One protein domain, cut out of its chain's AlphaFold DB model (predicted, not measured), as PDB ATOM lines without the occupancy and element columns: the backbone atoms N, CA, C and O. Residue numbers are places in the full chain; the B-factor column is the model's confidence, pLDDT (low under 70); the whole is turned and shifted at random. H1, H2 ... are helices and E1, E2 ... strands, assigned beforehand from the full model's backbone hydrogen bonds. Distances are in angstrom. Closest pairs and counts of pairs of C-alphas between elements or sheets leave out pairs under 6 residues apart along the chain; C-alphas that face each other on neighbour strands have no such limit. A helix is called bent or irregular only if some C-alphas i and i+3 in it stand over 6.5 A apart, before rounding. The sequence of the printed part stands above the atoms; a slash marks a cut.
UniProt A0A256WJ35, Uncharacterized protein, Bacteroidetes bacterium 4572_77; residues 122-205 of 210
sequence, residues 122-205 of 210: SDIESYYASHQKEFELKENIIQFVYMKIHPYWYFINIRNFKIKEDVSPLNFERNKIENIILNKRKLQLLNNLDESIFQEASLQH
ATOM      1  N   SER A 122     106.464 126.676  97.632       97.00
ATOM      2  CA  SER A 122     107.003 127.087  98.928       97.00
ATOM      3  C   SER A 122     106.492 126.227 100.083       97.00
ATOM      4  O   SER A 122     107.256 125.962 101.012       97.00
ATOM      5  N   ASP A 123     105.239 125.754 100.034       96.56
ATOM      6  CA  ASP A 123     104.706 124.827 101.044       96.56
ATOM      7  C   ASP A 123     105.477 123.503 101.017       96.56
ATOM      8  O   ASP A 123     105.858 122.969 102.060       96.56
ATOM      9  N   ILE A 124     105.737 122.994  99.811       97.62
ATOM     10  CA  ILE A 124     106.451 121.736  99.583       97.62
ATOM     11  C   ILE A 124     107.904 121.845 100.054       97.62
ATOM     12  O   ILE A 124     108.382 120.974 100.785       97.62
ATOM     13  N   GLU A 125     108.599 122.916  99.675       97.12
ATOM     14  CA  GLU A 125     109.987 123.160 100.076       97.12
ATOM     15  C   GLU A 125     110.118 123.332 101.592       97.12
ATOM     16  O   GLU A 125     110.990 122.718 102.211       97.12
ATOM     17  N   SER A 126     109.212 124.098 102.207       97.62
ATOM     18  CA  SER A 126     109.196 124.322 103.658       97.62
ATOM     19  C   SER A 126     108.913 123.034 104.431       97.62
ATOM     20  O   SER A 126     109.568 122.749 105.441       97.62
ATOM     21  N   TYR A 127     107.966 122.219 103.952       97.38
ATOM     22  CA  TYR A 127     107.668 120.918 104.546       97.38
ATOM     23  C   TYR A 127     108.885 119.996 104.473       97.38
ATOM     24  O   TYR A 127     109.307 119.436 105.484       97.38
ATOM     25  N   TYR A 128     109.479 119.868 103.287       97.25
ATOM     26  CA  TYR A 128     110.646 119.023 103.078       97.25
ATOM     27  C   TYR A 128     111.820 119.447 103.961       97.25
ATOM     28  O   TYR A 128     112.415 118.608 104.634       97.25
ATOM     29  N   ALA A 129     112.124 120.748 104.014       96.25
ATOM     30  CA  ALA A 129     113.227 121.279 104.809       96.25
ATOM     31  C   ALA A 129     113.071 120.984 106.309       96.25
ATOM     32  O   ALA A 129     114.055 120.661 106.973       96.25
ATOM     33  N   SER A 130     111.843 121.040 106.831       96.88
ATOM     34  CA  SER A 130     111.550 120.769 108.245       96.88
ATOM     35  C   SER A 130     111.442 119.277 108.594       96.88
ATOM     36  O   SER A 130     111.553 118.934 109.769       96.88
ATOM     37  N   HIS A 131     111.283 118.390 107.605       96.50
ATOM     38  CA  HIS A 131     111.036 116.953 107.811       96.50
ATOM     39  C   HIS A 131     112.024 116.046 107.048       96.50
ATOM     40  O   HIS A 131     111.710 114.893 106.771       96.50
ATOM     41  N   GLN A 132     113.236 116.517 106.711       91.88
ATOM     42  CA  GLN A 132     114.205 115.751 105.895       91.88
ATOM     43  C   GLN A 132     114.490 114.334 106.420       91.88
ATOM     44  O   GLN A 132     114.696 113.418 105.631       91.88
ATOM     45  N   LYS A 133     114.460 114.141 107.745       91.00
ATOM     46  CA  LYS A 133     114.679 112.836 108.393       91.00
ATOM     47  C   LYS A 133     113.596 111.797 108.072       91.00
ATOM     48  O   LYS A 133     113.842 110.613 108.235       91.00
ATOM     49  N   GLU A 134     112.412 112.225 107.635       93.38
ATOM     50  CA  GLU A 134     111.304 111.340 107.241       93.38
ATOM     51  C   GLU A 134     111.396 110.904 105.767       93.38
ATOM     52  O   GLU A 134     110.657 110.023 105.316       93.38
ATOM     53  N   PHE A 135     112.295 111.529 105.004       94.31
ATOM     54  CA  PHE A 135     112.488 111.301 103.577       94.31
ATOM     55  C   PHE A 135     113.787 110.550 103.332       94.31
ATOM     56  O   PHE A 135     114.728 111.064 102.737       94.31
ATOM     57  N   GLU A 136     113.820 109.311 103.803       92.56
ATOM     58  CA  GLU A 136     114.937 108.399 103.603       92.56
ATOM     59  C   GLU A 136     114.817 107.660 102.265       92.56
ATOM     60  O   GLU A 136     113.748 107.175 101.873       92.56
ATOM     61  N   LEU A 137     115.934 107.568 101.552       93.31
ATOM     62  CA  LEU A 137     116.028 106.895 100.274       93.31
ATOM     63  C   LEU A 137     116.034 105.369 100.460       93.31
ATOM     64  O   LEU A 137     116.868 104.807 101.167       93.31
ATOM     65  N   LYS A 138     115.117 104.670  99.782       91.88
ATOM     66  CA  LYS A 138     114.930 103.213  99.937       91.88
ATOM     67  C   LYS A 138     115.895 102.358  99.116       91.88
ATOM     68  O   LYS A 138     116.060 101.173  99.408       91.88
ATOM     69  N   GLU A 139     116.514 102.944  98.101       93.12
ATOM     70  CA  GLU A 139     117.392 102.271  97.147       93.12
ATOM     71  C   GLU A 139     118.478 103.223  96.649       93.12
ATOM     72  O   GLU A 139     118.298 104.434  96.672       93.12
ATOM     73  N   ASN A 140     119.609 102.698  96.183       94.94
ATOM     74  CA  ASN A 140     120.664 103.542  95.625       94.94
ATOM     75  C   ASN A 140     120.174 104.211  94.332       94.94
ATOM     76  O   ASN A 140     119.638 103.534  93.455       94.94
ATOM     77  N   ILE A 141     120.433 105.508  94.168       94.44
ATOM     78  CA  ILE A 141     120.102 106.246  92.942       94.44
ATOM     79  C   ILE A 141     121.343 106.896  92.342       94.44
ATOM     80  O   ILE A 141     122.253 107.332  93.048       94.44
ATOM     81  N   ILE A 142     121.353 107.016  91.017       93.62
ATOM     82  CA  ILE A 142     122.368 107.761  90.273       93.62
ATOM     83  C   ILE A 142     121.706 108.863  89.452       93.62
ATOM     84  O   ILE A 142     120.668 108.664  88.825       93.62
ATOM     85  N   GLN A 143     122.328 110.035  89.426       91.06
ATOM     86  CA  GLN A 143     121.988 111.105  88.503       91.06
ATOM     87  C   GLN A 143     122.953 111.034  87.326       91.06
ATOM     88  O   GLN A 143     124.162 111.174  87.505       91.06
ATOM     89  N   PHE A 144     122.433 110.850  86.118       94.12
ATOM     90  CA  PHE A 144     123.239 110.795  84.904       94.12
ATOM     91  C   PHE A 144     122.607 111.616  83.781       94.12
ATOM     92  O   PHE A 144     121.405 111.868  83.763       94.12
ATOM     93  N   VAL A 145     123.439 112.037  82.836       94.62
ATOM     94  CA  VAL A 145     123.012 112.568  81.541       94.62
ATOM     95  C   VAL A 145     123.460 111.578  80.485       94.62
ATOM     96  O   VAL A 145     124.578 111.071  80.555       94.62
ATOM     97  N   TYR A 146     122.601 111.297  79.511       95.38
ATOM     98  CA  TYR A 146     122.953 110.429  78.398       95.38
ATOM     99  C   TYR A 146     122.734 111.123  77.057       95.38
ATOM    100  O   TYR A 146     121.891 112.006  76.920       95.38
ATOM    101  N   MET A 147     123.508 110.704  76.063       96.31
ATOM    102  CA  MET A 147     123.384 111.138  74.680       96.31
ATOM    103  C   MET A 147     123.345 109.904  73.787       96.31
ATOM    104  O   MET A 147     124.241 109.060  73.834       96.31
ATOM    105  N   LYS A 148     122.301 109.802  72.965       95.56
ATOM    106  CA  LYS A 148     122.185 108.775  71.930       95.56
ATOM    107  C   LYS A 148     122.703 109.348  70.616       95.56
ATOM    108  O   LYS A 148     122.116 110.292  70.100       95.56
ATOM    109  N   ILE A 149     123.781 108.774  70.088       93.44
ATOM    110  CA  ILE A 149     124.422 109.253  68.848       93.44
ATOM    111  C   ILE A 149     124.072 108.342  67.659       93.44
ATOM    112  O   ILE A 149     123.880 108.812  66.544       93.44
ATOM    113  N   HIS A 150     123.925 107.039  67.903       93.94
ATOM    114  CA  HIS A 150     123.540 106.028  66.913       93.94
ATOM    115  C   HIS A 150     122.539 105.052  67.566       93.94
ATOM    116  O   HIS A 150     122.541 104.952  68.796       93.94
ATOM    117  N   PRO A 151     121.700 104.295  66.822       91.44
ATOM    118  CA  PRO A 151     120.806 103.281  67.395       91.44
ATOM    119  C   PRO A 151     121.428 102.360  68.457       91.44
ATOM    120  O   PRO A 151     120.732 101.972  69.394       91.44
ATOM    121  N   TYR A 152     122.731 102.085  68.345       91.50
ATOM    122  CA  TYR A 152     123.480 101.195  69.237       91.50
ATOM    123  C   TYR A 152     124.508 101.896  70.140       91.50
ATOM    124  O   TYR A 152     125.116 101.228  70.969       91.50
ATOM    125  N   TRP A 153     124.737 103.208  69.999       92.69
ATOM    126  CA  TRP A 153     125.775 103.921  70.757       92.69
ATOM    127  C   TRP A 153     125.169 104.974  71.681       92.69
ATOM    128  O   TRP A 153     124.521 105.925  71.230       92.69
ATOM    129  N   TYR A 154     125.448 104.806  72.973       93.62
ATOM    130  CA  TYR A 154     125.015 105.683  74.051       93.62
ATOM    131  C   TYR A 154     126.241 106.158  74.825       93.62
ATOM    132  O   TYR A 154     127.066 105.351  75.244       93.62
ATOM    133  N   PHE A 155     126.334 107.464  75.040       93.81
ATOM    134  CA  PHE A 155     127.268 108.050  75.993       93.81
ATOM    135  C   PHE A 155     126.507 108.351  77.272       93.81
ATOM    136  O   PHE A 155     125.450 108.974  77.213       93.81
ATOM    137  N   ILE A 156     127.031 107.912  78.414       94.38
ATOM    138  CA  ILE A 156     126.447 108.164  79.732       94.38
ATOM    139  C   ILE A 156     127.495 108.881  80.576       94.38
ATOM    140  O   ILE A 156     128.620 108.411  80.722       94.38
ATOM    141  N   ASN A 157     127.116 110.018  81.142       94.44
ATOM    142  CA  ASN A 157     127.900 110.753  82.117       94.44
ATOM    143  C   ASN A 157     127.166 110.721  83.458       94.44
ATOM    144  O   ASN A 157     126.091 111.305  83.593       94.44
ATOM    145  N   ILE A 158     127.742 110.030  84.440       93.38
ATOM    146  CA  ILE A 158     127.222 110.015  85.809       93.38
ATOM    147  C   ILE A 158     127.655 111.320  86.479       93.38
ATOM    148  O   ILE A 158     128.846 111.606  86.576       93.38
ATOM    149  N   ARG A 159     126.683 112.120  86.917       92.25
ATOM    150  CA  ARG A 159     126.899 113.406  87.589       92.25
ATOM    151  C   ARG A 159     126.938 113.278  89.106       92.25
ATOM    152  O   ARG A 159     127.684 114.009  89.743       92.25
ATOM    153  N   ASN A 160     126.111 112.404  89.677       90.94
ATOM    154  CA  ASN A 160     126.000 112.233  91.125       90.94
ATOM    155  C   ASN A 160     125.444 110.844  91.482       90.94
ATOM    156  O   ASN A 160     124.845 110.183  90.632       90.94
ATOM    157  N   PHE A 161     125.599 110.419  92.733       91.44
ATOM    158  CA  PHE A 161     124.970 109.225  93.291       91.44
ATOM    159  C   PHE A 161     124.531 109.478  94.739       91.44
ATOM    160  O   PHE A 161     125.118 110.306  95.432       91.44
ATOM    161  N   LYS A 162     123.489 108.776  95.186       92.00
ATOM    162  CA  LYS A 162     123.080 108.695  96.592       92.00
ATOM    163  C   LYS A 162     122.846 107.241  96.953       92.00
ATOM    164  O   LYS A 162     122.322 106.480  96.133       92.00
ATOM    165  N   ILE A 163     123.256 106.861  98.150       92.75
ATOM    166  CA  ILE A 163     123.065 105.502  98.640       92.75
ATOM    167  C   ILE A 163     121.748 105.402  99.395       92.75
ATOM    168  O   ILE A 163     121.190 106.393  99.860       92.75
ATOM    169  N   LYS A 164     121.237 104.181  99.495       91.38
ATOM    170  CA  LYS A 164     120.159 103.836 100.407       91.38
ATOM    171  C   LYS A 164     120.471 104.426 101.786       91.38
ATOM    172  O   LYS A 164     121.626 104.411 102.203       91.38
ATOM    173  N   GLU A 165     119.435 104.903 102.464       90.94
ATOM    174  CA  GLU A 165     119.498 105.567 103.771       90.94
ATOM    175  C   GLU A 165     119.942 107.047 103.732       90.94
ATOM    176  O   GLU A 165     119.760 107.772 104.711       90.94
ATOM    177  N   ASP A 166     120.412 107.559 102.584       92.81
ATOM    178  CA  ASP A 166     120.580 109.006 102.391       92.81
ATOM    179  C   ASP A 166     119.224 109.730 102.314       92.81
ATOM    180  O   ASP A 166     118.173 109.142 102.060       92.81
ATOM    181  N   VAL A 167     119.240 111.060 102.437       92.81
ATOM    182  CA  VAL A 167     118.040 111.882 102.222       92.81
ATOM    183  C   VAL A 167     117.600 111.815 100.752       92.81
ATOM    184  O   VAL A 167     118.349 112.214  99.846       92.81
ATOM    185  N   SER A 168     116.366 111.365 100.517       94.19
ATOM    186  CA  SER A 168     115.721 111.288  99.205       94.19
ATOM    187  C   SER A 168     115.550 112.687  98.605       94.19
ATOM    188  O   SER A 168     115.019 113.567  99.278       94.19
ATOM    189  N   PRO A 169     116.010 112.954  97.369       93.50
ATOM    190  CA  PRO A 169     115.906 114.288  96.788       93.50
ATOM    191  C   PRO A 169     114.451 114.772  96.642       93.50
ATOM    192  O   PRO A 169     113.567 114.011  96.254       93.50
ATOM    193  N   LEU A 170     114.220 116.075  96.854       94.00
ATOM    194  CA  LEU A 170     112.887 116.699  96.845       94.00
ATOM    195  C   LEU A 170     112.022 116.334  95.626       94.00
ATOM    196  O   LEU A 170     110.819 116.130  95.755       94.00
ATOM    197  N   ASN A 171     112.610 116.244  94.433       92.69
ATOM    198  CA  ASN A 171     111.870 115.938  93.208       92.69
ATOM    199  C   ASN A 171     111.254 114.527  93.197       92.69
ATOM    200  O   ASN A 171     110.266 114.326  92.498       92.69
ATOM    201  N   PHE A 172     111.799 113.577  93.964       92.62
ATOM    202  CA  PHE A 172     111.211 112.243  94.136       92.62
ATOM    203  C   PHE A 172     110.060 112.260  95.146       92.62
ATOM    204  O   PHE A 172     109.084 111.529  94.994       92.62
ATOM    205  N   GLU A 173     110.142 113.133  96.151       95.44
ATOM    206  CA  GLU A 173     109.180 113.185  97.258       95.44
ATOM    207  C   GLU A 173     108.063 114.219  97.055       95.44
ATOM    208  O   GLU A 173     107.097 114.225  97.812       95.44
ATOM    209  N   ARG A 174     108.144 115.078  96.031       95.81
ATOM    210  CA  ARG A 174     107.208 116.192  95.789       95.81
ATOM    211  C   ARG A 174     105.732 115.776  95.844       95.81
ATOM    212  O   ARG A 174     104.987 116.308  96.661       95.81
ATOM    213  N   ASN A 175     105.330 114.779  95.051       96.25
ATOM    214  CA  ASN A 175     103.942 114.292  95.027       96.25
ATOM    215  C   ASN A 175     103.524 113.686  96.375       96.25
ATOM    216  O   ASN A 175     102.370 113.780  96.789       96.25
ATOM    217  N   LYS A 176     104.454 113.037  97.083       95.69
ATOM    218  CA  LYS A 176     104.189 112.469  98.409       95.69
ATOM    219  C   LYS A 176     103.955 113.584  99.431       95.69
ATOM    220  O   LYS A 176     102.997 113.506 100.191       95.69
ATOM    221  N   ILE A 177     104.788 114.622  99.420       97.56
ATOM    222  CA  ILE A 177     104.666 115.797 100.292       97.56
ATOM    223  C   ILE A 177     103.352 116.530 100.031       97.56
ATOM    224  O   ILE A 177     102.637 116.834 100.981       97.56
ATOM    225  N   GLU A 178     102.996 116.750  98.765       97.38
ATOM    226  CA  GLU A 178     101.715 117.350  98.384       97.38
ATOM    227  C   GLU A 178     100.536 116.573  98.985       97.38
ATOM    228  O   GLU A 178      99.703 117.145  99.686       97.38
ATOM    229  N   ASN A 179     100.519 115.247  98.818       97.12
ATOM    230  CA  ASN A 179      99.486 114.391  99.402       97.12
ATOM    231  C   ASN A 179      99.459 114.452 100.937       97.12
ATOM    232  O   ASN A 179      98.380 114.456 101.534       97.12
ATOM    233  N   ILE A 180     100.623 114.520 101.590       97.31
ATOM    234  CA  ILE A 180     100.702 114.688 103.046       97.31
ATOM    235  C   ILE A 180     100.072 116.020 103.465       97.31
ATOM    236  O   ILE A 180      99.265 116.038 104.395       97.31
ATOM    237  N   ILE A 181     100.401 117.121 102.784       97.25
ATOM    238  CA  ILE A 181      99.855 118.453 103.073       97.25
ATOM    239  C   ILE A 181      98.336 118.456 102.888       97.25
ATOM    240  O   ILE A 181      97.610 118.872 103.794       97.25
ATOM    241  N   LEU A 182      97.840 117.932 101.764       97.00
ATOM    242  CA  LEU A 182      96.406 117.833 101.489       97.00
ATOM    243  C   LEU A 182      95.678 116.995 102.543       97.00
ATOM    244  O   LEU A 182      94.616 117.389 103.029       97.00
ATOM    245  N   ASN A 183      96.262 115.869 102.955       97.31
ATOM    246  CA  ASN A 183      95.680 115.033 103.997       97.31
ATOM    247  C   ASN A 183      95.682 115.732 105.367       97.31
ATOM    248  O   ASN A 183      94.681 115.670 106.078       97.31
ATOM    249  N   LYS A 184      96.757 116.454 105.724       96.56
ATOM    250  CA  LYS A 184      96.803 117.269 106.952       96.56
ATOM    251  C   LYS A 184      95.696 118.329 106.951       96.56
ATOM    252  O   LYS A 184      94.957 118.416 107.929       96.56
ATOM    253  N   ARG A 185      95.520 119.068 105.849       96.88
ATOM    254  CA  ARG A 185      94.447 120.073 105.702       96.88
ATOM    255  C   ARG A 185      93.055 119.449 105.810       96.88
ATOM    256  O   ARG A 185      92.196 119.986 106.502       96.88
ATOM    257  N   LYS A 186      92.841 118.284 105.190       97.25
ATOM    258  CA  LYS A 186      91.588 117.522 105.306       97.25
ATOM    259  C   LYS A 186      91.284 117.138 106.755       97.25
ATOM    260  O   LYS A 186      90.154 117.322 107.197       97.25
ATOM    261  N   LEU A 187      92.268 116.608 107.484       96.94
ATOM    262  CA  LEU A 187      92.097 116.235 108.891       96.94
ATOM    263  C   LEU A 187      91.789 117.458 109.762       96.94
ATOM    264  O   LEU A 187      90.872 117.406 110.574       96.94
ATOM    265  N   GLN A 188      92.497 118.570 109.550       96.75
ATOM    266  CA  GLN A 188      92.228 119.826 110.256       96.75
ATOM    267  C   GLN A 188      90.809 120.339 109.996       96.75
ATOM    268  O   GLN A 188      90.115 120.702 110.939       96.75
ATOM    269  N   LEU A 189      90.354 120.323 108.741       96.19
ATOM    270  CA  LEU A 189      88.999 120.738 108.380       96.19
ATOM    271  C   LEU A 189      87.931 119.899 109.096       96.19
ATOM    272  O   LEU A 189      86.977 120.456 109.629       96.19
ATOM    273  N   LEU A 190      88.095 118.574 109.123       96.56
ATOM    274  CA  LEU A 190      87.150 117.672 109.786       96.56
ATOM    275  C   LEU A 190      87.125 117.870 111.305       96.56
ATOM    276  O   LEU A 190      86.044 117.923 111.878       96.56
ATOM    277  N   ASN A 191      88.289 118.028 111.938       96.94
ATOM    278  CA  ASN A 191      88.365 118.282 113.377       96.94
ATOM    279  C   ASN A 191      87.715 119.622 113.736       96.94
ATOM    280  O   ASN A 191      86.924 119.691 114.668       96.94
ATOM    281  N   ASN A 192      87.997 120.674 112.964       96.38
ATOM    282  CA  ASN A 192      87.390 121.985 113.184       96.38
ATOM    283  C   ASN A 192      85.867 121.940 113.010       96.38
ATOM    284  O   ASN A 192      85.153 122.593 113.765       96.38
ATOM    285  N   LEU A 193      85.371 121.171 112.034       94.81
ATOM    286  CA  LEU A 193      83.941 120.951 111.838       94.81
ATOM    287  C   LEU A 193      83.318 120.275 113.067       94.81
ATOM    288  O   LEU A 193      82.352 120.802 113.613       94.81
ATOM    289  N   ASP A 194      83.886 119.151 113.506       95.62
ATOM    290  CA  ASP A 194      83.386 118.392 114.656       95.62
ATOM    291  C   ASP A 194      83.354 119.258 115.930       95.62
ATOM    292  O   ASP A 194      82.322 119.330 116.600       95.62
ATOM    293  N   GLU A 195      84.436 119.991 116.215       97.25
ATOM    294  CA  GLU A 195      84.501 120.927 117.343       97.25
ATOM    295  C   GLU A 195      83.473 122.054 117.208       97.25
ATOM    296  O   GLU A 195      82.762 122.357 118.163       97.25
ATOM    297  N   SER A 196      83.335 122.664 116.025       96.25
ATOM    298  CA  SER A 196      82.386 123.767 115.827       96.25
ATOM    299  C   SER A 196      80.935 123.351 116.082       96.25
ATOM    300  O   SER A 196      80.213 124.075 116.765       96.25
ATOM    301  N   ILE A 197      80.537 122.162 115.614       95.56
ATOM    302  CA  ILE A 197      79.195 121.608 115.830       95.56
ATOM    303  C   ILE A 197      78.972 121.336 117.320       95.56
ATOM    304  O   ILE A 197      77.918 121.668 117.860       95.56
ATOM    305  N   PHE A 198      79.968 120.764 118.002       95.81
ATOM    306  CA  PHE A 198      79.881 120.479 119.431       95.81
ATOM    307  C   PHE A 198      79.735 121.758 120.267       95.81
ATOM    308  O   PHE A 198      78.853 121.845 121.124       95.81
ATOM    309  N   GLN A 199      80.568 122.768 119.999       96.31
ATOM    310  CA  GLN A 199      80.520 124.046 120.708       96.31
ATOM    311  C   GLN A 199      79.201 124.785 120.449       96.31
ATOM    312  O   GLN A 199      78.592 125.291 121.390       96.31
ATOM    313  N   GLU A 200      78.721 124.814 119.202       96.69
ATOM    314  CA  GLU A 200      77.424 125.409 118.862       96.69
ATOM    315  C   GLU A 200      76.279 124.735 119.627       96.69
ATOM    316  O   GLU A 200      75.476 125.416 120.270       96.69
ATOM    317  N   ALA A 201      76.238 123.401 119.614       96.88
ATOM    318  CA  ALA A 201      75.219 122.631 120.313       96.88
ATOM    319  C   ALA A 201      75.274 122.855 121.835       96.88
ATOM    320  O   ALA A 201      74.230 122.921 122.487       96.88
ATOM    321  N   SER A 202      76.472 123.034 122.400       93.75
ATOM    322  CA  SER A 202      76.658 123.325 123.825       93.75
ATOM    323  C   SER A 202      76.123 124.711 124.191       93.75
ATOM    324  O   SER A 202      75.351 124.840 125.139       93.75
ATOM    325  N   LEU A 203      76.448 125.741 123.399       94.50
ATOM    326  CA  LEU A 203      75.948 127.107 123.596       94.50
ATOM    327  C   LEU A 203      74.420 127.181 123.496       94.50
ATOM    328  O   LEU A 203      73.765 127.894 124.260       94.50
ATOM    329  N   GLN A 204      73.847 126.420 122.566       96.81
ATOM    330  CA  GLN A 204      72.405 126.347 122.350       96.81
ATOM    331  C   GLN A 204      71.695 125.378 123.314       96.81
ATOM    332  O   GLN A 204      70.489 125.185 123.176       96.81
ATOM    333  N   HIS A 205      72.407 124.795 124.290       92.44
ATOM    334  CA  HIS A 205      71.874 123.823 125.256       92.44
ATOM    335  C   HIS A 205      71.117 122.661 124.577       92.44
ATOM    336  O   HIS A 205      70.071 122.219 125.045       92.44
TER     337      HIS A 205
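This is residues 122 to 205 of the 210 residues of an uncharacterized protein of Bacteroidetes bacterium 4572_77 (UniProt A0A256WJ35). A two-stranded hairpin, E1 and E2, and a long helix, H2, reach to opposite ends of an elongated shape, with short helix H1 packed crosswise on H2 residues 170 to 178. Residues 182 to 205 stick out free. The 84 printed residues run H1, E1, E2, H2, with sheet E1 - E2 antiparallel; the class is mixed, helices and strands. The whole is extended, radius of gyration of the C-alphas 22.4 A, spanning 79 by 27 by 21 A.

E1 is residues 141 to 150, 26.3 A; E2 is 153 to 162, 26.4 A, and bends by 61 degrees at residue 159. H2, residues 170 to 203, 46.8 A, ends at C-alpha 203 (75.948, 127.107, 123.596); it has a kink of 30 degrees near residue 177 and is irregular, C-alphas 172 and 175 being 7.6 A apart. H1, residues 122 to 130, 12.1 A, begins at C-alpha 122 (107.003, 127.087, 98.928).

Hairpin E1 and E2 is antiparallel at 168 degrees; N 143 and O 160 are 2.8 A apart, within hydrogen-bond range. H1 and H2 touch, about perpendicular at 83 degrees, closest at the C-alphas of Ile 124 and Ile 177, 6.2 A. E1 and H2 are apart. Every O i to N i+4 pair is within range in H1, 28 of 30 in H2.

The C-alphas farthest apart, His 150 and His 205, are 79.9 A apart. The printed part has no cut, no link is long, and no printed residue is under 70 in pLDDT.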